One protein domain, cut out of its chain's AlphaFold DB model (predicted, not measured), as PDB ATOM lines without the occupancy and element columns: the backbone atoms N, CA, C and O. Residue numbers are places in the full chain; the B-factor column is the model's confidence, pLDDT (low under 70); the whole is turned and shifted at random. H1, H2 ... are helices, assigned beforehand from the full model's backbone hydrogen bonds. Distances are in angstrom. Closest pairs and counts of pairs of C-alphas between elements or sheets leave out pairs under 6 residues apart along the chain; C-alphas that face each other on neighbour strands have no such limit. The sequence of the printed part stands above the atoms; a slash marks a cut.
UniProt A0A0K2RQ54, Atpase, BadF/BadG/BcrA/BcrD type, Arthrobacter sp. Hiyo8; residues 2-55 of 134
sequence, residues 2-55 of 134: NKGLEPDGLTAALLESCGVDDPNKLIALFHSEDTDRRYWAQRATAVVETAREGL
ATOM      1  N   ASN A   2      -1.266 -31.782   4.412       75.00
ATOM      2  CA  ASN A   2      -0.807 -30.522   5.003       75.00
ATOM      3  C   ASN A   2      -1.405 -29.341   4.211       75.00
ATOM      4  O   ASN A   2      -1.455 -29.394   2.983       75.00
ATOM      5  N   LYS A   3      -1.892 -28.307   4.907       81.06
ATOM      6  CA  LYS A   3      -2.510 -27.120   4.290       81.06
ATOM      7  C   LYS A   3      -1.488 -26.111   3.748       81.06
ATOM      8  O   LYS A   3      -1.904 -25.116   3.166       81.06
ATOM      9  N   GLY A   4      -0.186 -26.352   3.936       81.81
ATOM     10  CA  GLY A   4       0.881 -25.461   3.461       81.81
ATOM     11  C   GLY A   4       0.915 -24.113   4.184       81.81
ATOM     12  O   GLY A   4       1.411 -23.138   3.630       81.81
ATOM     13  N   LEU A   5       0.339 -24.049   5.386       85.81
ATOM     14  CA  LEU A   5       0.414 -22.879   6.255       85.81
ATOM     15  C   LEU A   5       1.751 -22.877   6.999       85.81
ATOM     16  O   LEU A   5       2.342 -23.937   7.213       85.81
ATOM     17  N   GLU A   6       2.183 -21.690   7.416       87.12
ATOM     18  CA  GLU A   6       3.350 -21.540   8.283       87.12
ATOM     19  C   GLU A   6       3.159 -22.318   9.598       87.12
ATOM     20  O   GLU A   6       2.066 -22.258  10.179       87.12
ATOM     21  N   PRO A   7       4.188 -23.047  10.074       88.69
ATOM     22  CA  PRO A   7       4.152 -23.732  11.361       88.69
ATOM     23  C   PRO A   7       3.858 -22.763  12.511       88.69
ATOM     24  O   PRO A   7       4.558 -21.770  12.703       88.69
ATOM     25  N   ASP A   8       2.839 -23.078  13.304       92.81
ATOM     26  CA  ASP A   8       2.582 -22.401  14.573       92.81
ATOM     27  C   ASP A   8       3.467 -22.963  15.701       92.81
ATOM     28  O   ASP A   8       4.252 -23.896  15.506       92.81
ATOM     29  N   GLY A   9       3.332 -22.398  16.906       93.69
ATOM     30  CA  GLY A   9       4.131 -22.804  18.068       93.69
ATOM     31  C   GLY A   9       3.990 -24.289  18.421       93.69
ATOM     32  O   GLY A   9       4.978 -24.935  18.763       93.69
ATOM     33  N   LEU A  10       2.794 -24.868  18.259       95.62
ATOM     34  CA  LEU A  10       2.574 -26.298  18.488       95.62
ATOM     35  C   LEU A  10       3.271 -27.149  17.426       95.62
ATOM     36  O   LEU A  10       3.904 -28.150  17.755       95.62
ATOM     37  N   THR A  11       3.176 -26.751  16.158       94.56
ATOM     38  CA  THR A  11       3.849 -27.450  15.063       94.56
ATOM     39  C   THR A  11       5.363 -27.427  15.261       94.56
ATOM     40  O   THR A  11       5.991 -28.478  15.179       94.56
ATOM     41  N   ALA A  12       5.943 -26.269  15.588       94.81
ATOM     42  CA  ALA A  12       7.373 -26.139  15.863       94.81
ATOM     43  C   ALA A  12       7.825 -27.038  17.031       94.81
ATOM     44  O   ALA A  12       8.777 -27.803  16.878       94.81
ATOM     45  N   ALA A  13       7.093 -27.025  18.151       96.12
ATOM     46  CA  ALA A  13       7.392 -27.874  19.304       96.12
ATOM     47  C   ALA A  13       7.307 -29.376  18.969       96.12
ATOM     48  O   ALA A  13       8.133 -30.175  19.413       96.12
ATOM     49  N   LEU A  14       6.329 -29.781  18.149       95.56
ATOM     50  CA  LEU A  14       6.205 -31.167  17.695       95.56
ATOM     51  C   LEU A  14       7.359 -31.572  16.774       95.56
ATOM     52  O   LEU A  14       7.923 -32.644  16.980       95.56
ATOM     53  N   LEU A  15       7.731 -30.727  15.807       95.38
ATOM     54  CA  LEU A  15       8.871 -30.959  14.914       95.38
ATOM     55  C   LEU A  15      10.163 -31.179  15.711       95.38
ATOM     56  O   LEU A  15      10.831 -32.198  15.526       95.38
ATOM     57  N   GLU A  16      10.447 -30.291  16.667       95.75
ATOM     58  CA  GLU A  16      11.603 -30.396  17.561       95.75
ATOM     59  C   GLU A  16      11.566 -31.692  18.388       95.75
ATOM     60  O   GLU A  16      12.515 -32.475  18.365       95.75
ATOM     61  N   SER A  17      10.442 -31.984  19.053       94.88
ATOM     62  CA  SER A  17      10.298 -33.173  19.913       94.88
ATOM     63  C   SER A  17      10.344 -34.515  19.163       94.88
ATOM     64  O   SER A  17      10.615 -35.569  19.755       94.88
ATOM     65  N   CYS A  18      10.047 -34.487  17.863       94.69
ATOM     66  CA  CYS A  18      10.079 -35.642  16.976       94.69
ATOM     67  C   CYS A  18      11.389 -35.740  16.180       94.69
ATOM     68  O   CYS A  18      11.607 -36.754  15.520       94.69
ATOM     69  N   GLY A  19      12.260 -34.726  16.243       94.50
ATOM     70  CA  GLY A  19      13.525 -34.692  15.506       94.50
ATOM     71  C   GLY A  19      13.346 -34.610  13.987       94.50
ATOM     72  O   GLY A  19      14.161 -35.153  13.244       94.50
ATOM     73  N   VAL A  20      12.272 -33.971  13.522       95.06
ATOM     74  CA  VAL A  20      11.969 -33.794  12.094       95.06
ATOM     75  C   VAL A  20      11.888 -32.310  11.739       95.06
ATOM     76  O   VAL A  20      11.635 -31.467  12.588       95.06
ATOM     77  N   ASP A  21      12.103 -31.985  10.469       92.94
ATOM     78  CA  ASP A  21      12.245 -30.617   9.944       92.94
ATOM     79  C   ASP A  21      11.061 -30.165   9.062       92.94
ATOM     80  O   ASP A  21      11.000 -29.002   8.672       92.94
ATOM     81  N   ASP A  22      10.118 -31.060   8.748       91.25
ATOM     82  CA  ASP A  22       8.979 -30.784   7.864       91.25
ATOM     83  C   ASP A  22       7.679 -31.408   8.417       91.25
ATOM     84  O   ASP A  22       7.671 -32.596   8.767       91.25
ATOM     85  N   PRO A  23       6.549 -30.673   8.465       90.81
ATOM     86  CA  PRO A  23       5.281 -31.196   8.984       90.81
ATOM     87  C   PRO A  23       4.753 -32.446   8.264       90.81
ATOM     88  O   PRO A  23       4.056 -33.261   8.867       90.81
ATOM     89  N   ASN A  24       5.085 -32.656   6.988       91.25
ATOM     90  CA  ASN A  24       4.721 -33.883   6.276       91.25
ATOM     91  C   ASN A  24       5.465 -35.104   6.834       91.25
ATOM     92  O   ASN A  24       4.918 -36.210   6.813       91.25
ATOM     93  N   LYS A  25       6.674 -34.920   7.383       92.75
ATOM     94  CA  LYS A  25       7.418 -35.998   8.048       92.75
ATOM     95  C   LYS A  25       6.753 -36.426   9.354       92.75
ATOM     96  O   LYS A  25       6.841 -37.603   9.678       92.75
ATOM     97  N   LEU A  26       6.012 -35.553  10.047       92.75
ATOM     98  CA  LEU A  26       5.207 -35.958  11.214       92.75
ATOM     99  C   LEU A  26       4.123 -36.973  10.828       92.75
ATOM    100  O   LEU A  26       3.916 -37.952  11.539       92.75
ATOM    101  N   ILE A  27       3.460 -36.775   9.681       90.06
ATOM    102  CA  ILE A  27       2.437 -37.706   9.179       90.06
ATOM    103  C   ILE A  27       3.072 -39.054   8.831       90.06
ATOM    104  O   ILE A  27       2.523 -40.095   9.189       90.06
ATOM    105  N   ALA A  28       4.220 -39.046   8.148       91.81
ATOM    106  CA  ALA A  28       4.948 -40.270   7.825       91.81
ATOM    107  C   ALA A  28       5.402 -41.003   9.098       91.81
ATOM    108  O   ALA A  28       5.176 -42.203   9.229       91.81
ATOM    109  N   LEU A  29       5.961 -40.264  10.061       94.50
ATOM    110  CA  LEU A  29       6.431 -40.794  11.337       94.50
ATOM    111  C   LEU A  29       5.295 -41.442  12.136       94.50
ATOM    112  O   LEU A  29       5.480 -42.533  12.666       94.50
ATOM    113  N   PHE A  30       4.105 -40.828  12.153       91.62
ATOM    114  CA  PHE A  30       2.923 -41.359  12.845       91.62
ATOM    115  C   PHE A  30       2.479 -42.735  12.337       91.62
ATOM    116  O   PHE A  30       1.933 -43.523  13.102       91.62
ATOM    117  N   HIS A  31       2.725 -43.037  11.059       91.25
ATOM    118  CA  HIS A  31       2.393 -44.328  10.451       91.25
ATOM    119  C   HIS A  31       3.590 -45.290  10.385       91.25
ATOM    120  O   HIS A  31       3.454 -46.378   9.828       91.25
ATOM    121  N   SER A  32       4.756 -44.899  10.906       93.56
ATOM    122  CA  SER A  32       5.946 -45.749  10.907       93.56
ATOM    123  C   SER A  32       5.886 -46.803  12.013       93.56
ATOM    124  O   SER A  32       5.333 -46.560  13.086       93.56
ATOM    125  N   GLU A  33       6.515 -47.951  11.768       93.12
ATOM    126  CA  GLU A  33       6.692 -49.009  12.774       93.12
ATOM    127  C   GLU A  33       7.680 -48.604  13.888       93.12
ATOM    128  O   GLU A  33       7.692 -49.217  14.953       93.12
ATOM    129  N   ASP A  34       8.462 -47.540  13.667       90.12
ATOM    130  CA  ASP A  34       9.463 -47.014  14.605       90.12
ATOM    131  C   ASP A  34       8.852 -46.197  15.758       90.12
ATOM    132  O   ASP A  34       9.547 -45.852  16.717       90.12
ATOM    133  N   THR A  35       7.556 -45.872  15.688       93.56
ATOM    134  CA  THR A  35       6.842 -45.180  16.768       93.56
ATOM    135  C   THR A  35       5.669 -45.998  17.280       93.56
ATOM    136  O   THR A  35       5.003 -46.716  16.539       93.56
ATOM    137  N   ASP A  36       5.386 -45.864  18.572       93.62
ATOM    138  CA  ASP A  36       4.258 -46.521  19.217       93.62
ATOM    139  C   ASP A  36       3.343 -45.506  19.921       93.62
ATOM    140  O   ASP A  36       3.552 -44.289  19.918       93.62
ATOM    141  N   ARG A  37       2.290 -46.006  20.571       92.25
ATOM    142  CA  ARG A  37       1.368 -45.144  21.325       92.25
ATOM    143  C   ARG A  37       2.067 -44.388  22.454       92.25
ATOM    144  O   ARG A  37       1.661 -43.274  22.773       92.25
ATOM    145  N   ARG A  38       3.089 -44.982  23.076       92.38
ATOM    146  CA  ARG A  38       3.821 -44.364  24.185       92.38
ATOM    147  C   ARG A  38       4.676 -43.206  23.687       92.38
ATOM    148  O   ARG A  38       4.708 -42.168  24.346       92.38
ATOM    149  N   TYR A  39       5.306 -43.363  22.529       94.75
ATOM    150  CA  TYR A  39       6.019 -42.310  21.829       94.75
ATOM    151  C   TYR A  39       5.104 -41.098  21.648       94.75
ATOM    152  O   TYR A  39       5.420 -40.025  22.151       94.75
ATOM    153  N   TRP A  40       3.924 -41.267  21.051       94.38
ATOM    154  CA  TRP A  40       3.001 -40.149  20.828       94.38
ATOM    155  C   TRP A  40       2.415 -39.575  22.121       94.38
ATOM    156  O   TRP A  40       2.288 -38.360  22.247       94.38
ATOM    157  N   ALA A  41       2.140 -40.411  23.125       92.12
ATOM    158  CA  ALA A  41       1.666 -39.937  24.424       92.12
ATOM    159  C   ALA A  41       2.668 -38.986  25.105       92.12
ATOM    160  O   ALA A  41       2.261 -37.998  25.710       92.12
ATOM    161  N   GLN A  42       3.976 -39.227  24.967       92.62
ATOM    162  CA  GLN A  42       5.010 -38.332  25.506       92.62
ATOM    163  C   GLN A  42       5.012 -36.942  24.846       92.62
ATOM    164  O   GLN A  42       5.517 -35.993  25.433       92.62
ATOM    165  N   ARG A  43       4.431 -36.793  23.648       95.56
ATOM    166  CA  ARG A  43       4.368 -35.512  22.916       95.56
ATOM    167  C   ARG A  43       3.211 -34.638  23.391       95.56
ATOM    168  O   ARG A  43       3.149 -33.468  23.028       95.56
ATOM    169  N   ALA A  44       2.353 -35.150  24.277       93.88
ATOM    170  CA  ALA A  44       1.340 -34.347  24.956       93.88
ATOM    171  C   ALA A  44       1.949 -33.159  25.723       93.88
ATOM    172  O   ALA A  44       1.297 -32.124  25.842       93.88
ATOM    173  N   THR A  45       3.206 -33.260  26.177       93.56
ATOM    174  CA  THR A  45       3.931 -32.138  26.793       93.56
ATOM    175  C   THR A  45       3.999 -30.922  25.872       93.56
ATOM    176  O   THR A  45       3.815 -29.815  26.357       93.56
ATOM    177  N   ALA A  46       4.159 -31.102  24.554       96.25
ATOM    178  CA  ALA A  46       4.158 -29.981  23.615       96.25
ATOM    179  C   ALA A  46       2.837 -29.199  23.681       96.25
ATOM    180  O   ALA A  46       2.855 -27.980  23.769       96.25
ATOM    181  N   VAL A  47       1.698 -29.899  23.742       96.69
ATOM    182  CA  VAL A  47       0.372 -29.272  23.878       96.69
ATOM    183  C   VAL A  47       0.245 -28.519  25.203       96.69
ATOM    184  O   VAL A  47      -0.294 -27.416  25.233       96.69
ATOM    185  N   VAL A  48       0.732 -29.104  26.300       96.12
ATOM    186  CA  VAL A  48       0.683 -28.478  27.629       96.12
ATOM    187  C   VAL A  48       1.520 -27.200  27.663       96.12
ATOM    188  O   VAL A  48       1.029 -26.160  28.105       96.12
ATOM    189  N   GLU A  49       2.752 -27.255  27.161       96.12
ATOM    190  CA  GLU A  49       3.659 -26.107  27.165       96.12
ATOM    191  C   GLU A  49       3.155 -24.982  26.261       96.12
ATOM    192  O   GLU A  49       3.053 -23.841  26.708       96.12
ATOM    193  N   THR A  50       2.711 -25.279  25.041       97.12
ATOM    194  CA  THR A  50       2.216 -24.222  24.150       97.12
ATOM    195  C   THR A  50       0.883 -23.639  24.628       97.12
ATOM    196  O   THR A  50       0.629 -22.448  24.455       97.12
ATOM    197  N   ALA A  51       0.033 -24.422  25.306       96.69
ATOM    198  CA  ALA A  51      -1.158 -23.887  25.974       96.69
ATOM    199  C   ALA A  51      -0.795 -22.918  27.115       96.69
ATOM    200  O   ALA A  51      -1.466 -21.889  27.292       96.69
ATOM    201  N   ARG A  52       0.272 -23.228  27.867       95.00
ATOM    202  CA  ARG A  52       0.836 -22.377  28.927       95.00
ATOM    203  C   ARG A  52       1.410 -21.079  28.360       95.00
ATOM    204  O   ARG A  52       1.213 -20.024  28.955       95.00
ATOM    205  N   GLU A  53       2.026 -21.140  27.184       95.56
ATOM    206  CA  GLU A  53       2.510 -19.977  26.424       95.56
ATOM    207  C   GLU A  53       1.382 -19.133  25.808       95.56
ATOM    208  O   GLU A  53       1.615 -18.018  25.345       95.56
ATOM    209  N   GLY A  54       0.141 -19.624  25.844       95.50
ATOM    210  CA  GLY A  54      -1.038 -18.885  25.399       95.50
ATOM    211  C   GLY A  54      -1.534 -19.238  24.005       95.50
ATOM    212  O   GLY A  54      -2.414 -18.547  23.493       95.50
ATOM    213  N   LEU A  55      -1.029 -20.316  23.402       96.69
ATOM    214  CA  LEU A  55      -1.524 -20.795  22.122       96.69
ATOM    215  C   LEU A  55      -2.945 -21.356  22.271       96.69
ATOM    216  O   LEU A  55      -3.183 -22.381  22.913       96.69
TER     217      LEU A  55
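What this domain is: This is residues 2 to 55 of the 134 residues of the protein "Atpase, BadF/BadG/BcrA/BcrD type" of Arthrobacter sp. Hiyo8 (UniProt A0A0K2RQ54). H1 lies in the middle of a small helical body, with H4 packed beside it on one side, running back along it, and H2 meeting it at a steep angle on another. H3 and H4 follow one another end to end as one long row, with a single residue between them, and residues 31 to 38, a loop between H2 and H3 and the first residues of H3, stick out free at one end. The printed part has 54 residues with four named helices, H1, H2, H3 and H4 in that order along the chain, and no named strand; the class is all helix. It is compact, with a radius of gyration of the C-alphas of 11.3 A, and it spans 34 by 26 by 16 A.

How they stand to each other: After residues 2 to 8, H1, residues 9 to 18, is the first helix. It touches H2, residues 23 to 30, and the closest C-alphas are those of Leu 15 and Pro 23, 6.9 A apart. H1 and H2 run the same way at a steep tilt of 48 degrees. H3, residues 37 to 42, touches no helix; it is apart from H1, and it is only just apart from H2, with a closest distance of 8.1 A between C-alphas. H4, residues 44 to 52, meets H3 only through their link. H4 touches H1, with the C-alphas of Ala 13 and Ala 46 closest at 5.8 A. H1 and H4 run opposite ways at a shallow tilt of 28 degrees. H2 and H4 are apart. In H1, H3 and H4 every O i to N i+4 pair is within hydrogen-bond range, and in H2 3 of 4 are.

Where its parts are: H1, of 10 residues, begins at C-alpha 9 at (4.131, -22.804, 18.068) and measures 14.2 A from first to last C-alpha. H2, of 8 residues, measures 11.1 A and ends at C-alpha 30 at (2.923, -41.359, 12.845). H3 has 6 residues. H4, of 9 residues, measures 12.6 A and ends at C-alpha 52 at (0.836, -22.377, 28.927).

The domain as a whole: The two C-alphas farthest apart are those of Glu 33 and Gly 54, at 33.6 A, and the first and last printed C-alphas, of Asn 2 and Leu 55, are 19.7 A apart. Without residues 31 to 38 the body has 46 residues and spans 27 by 25 by 14 A. The printed part has no cut. The links from H1 to H2 and from H3 to H4 are tight, and the link from H2 to H3 is short. The mean pLDDT of the printed part is 92.8, and no printed residue is under 70.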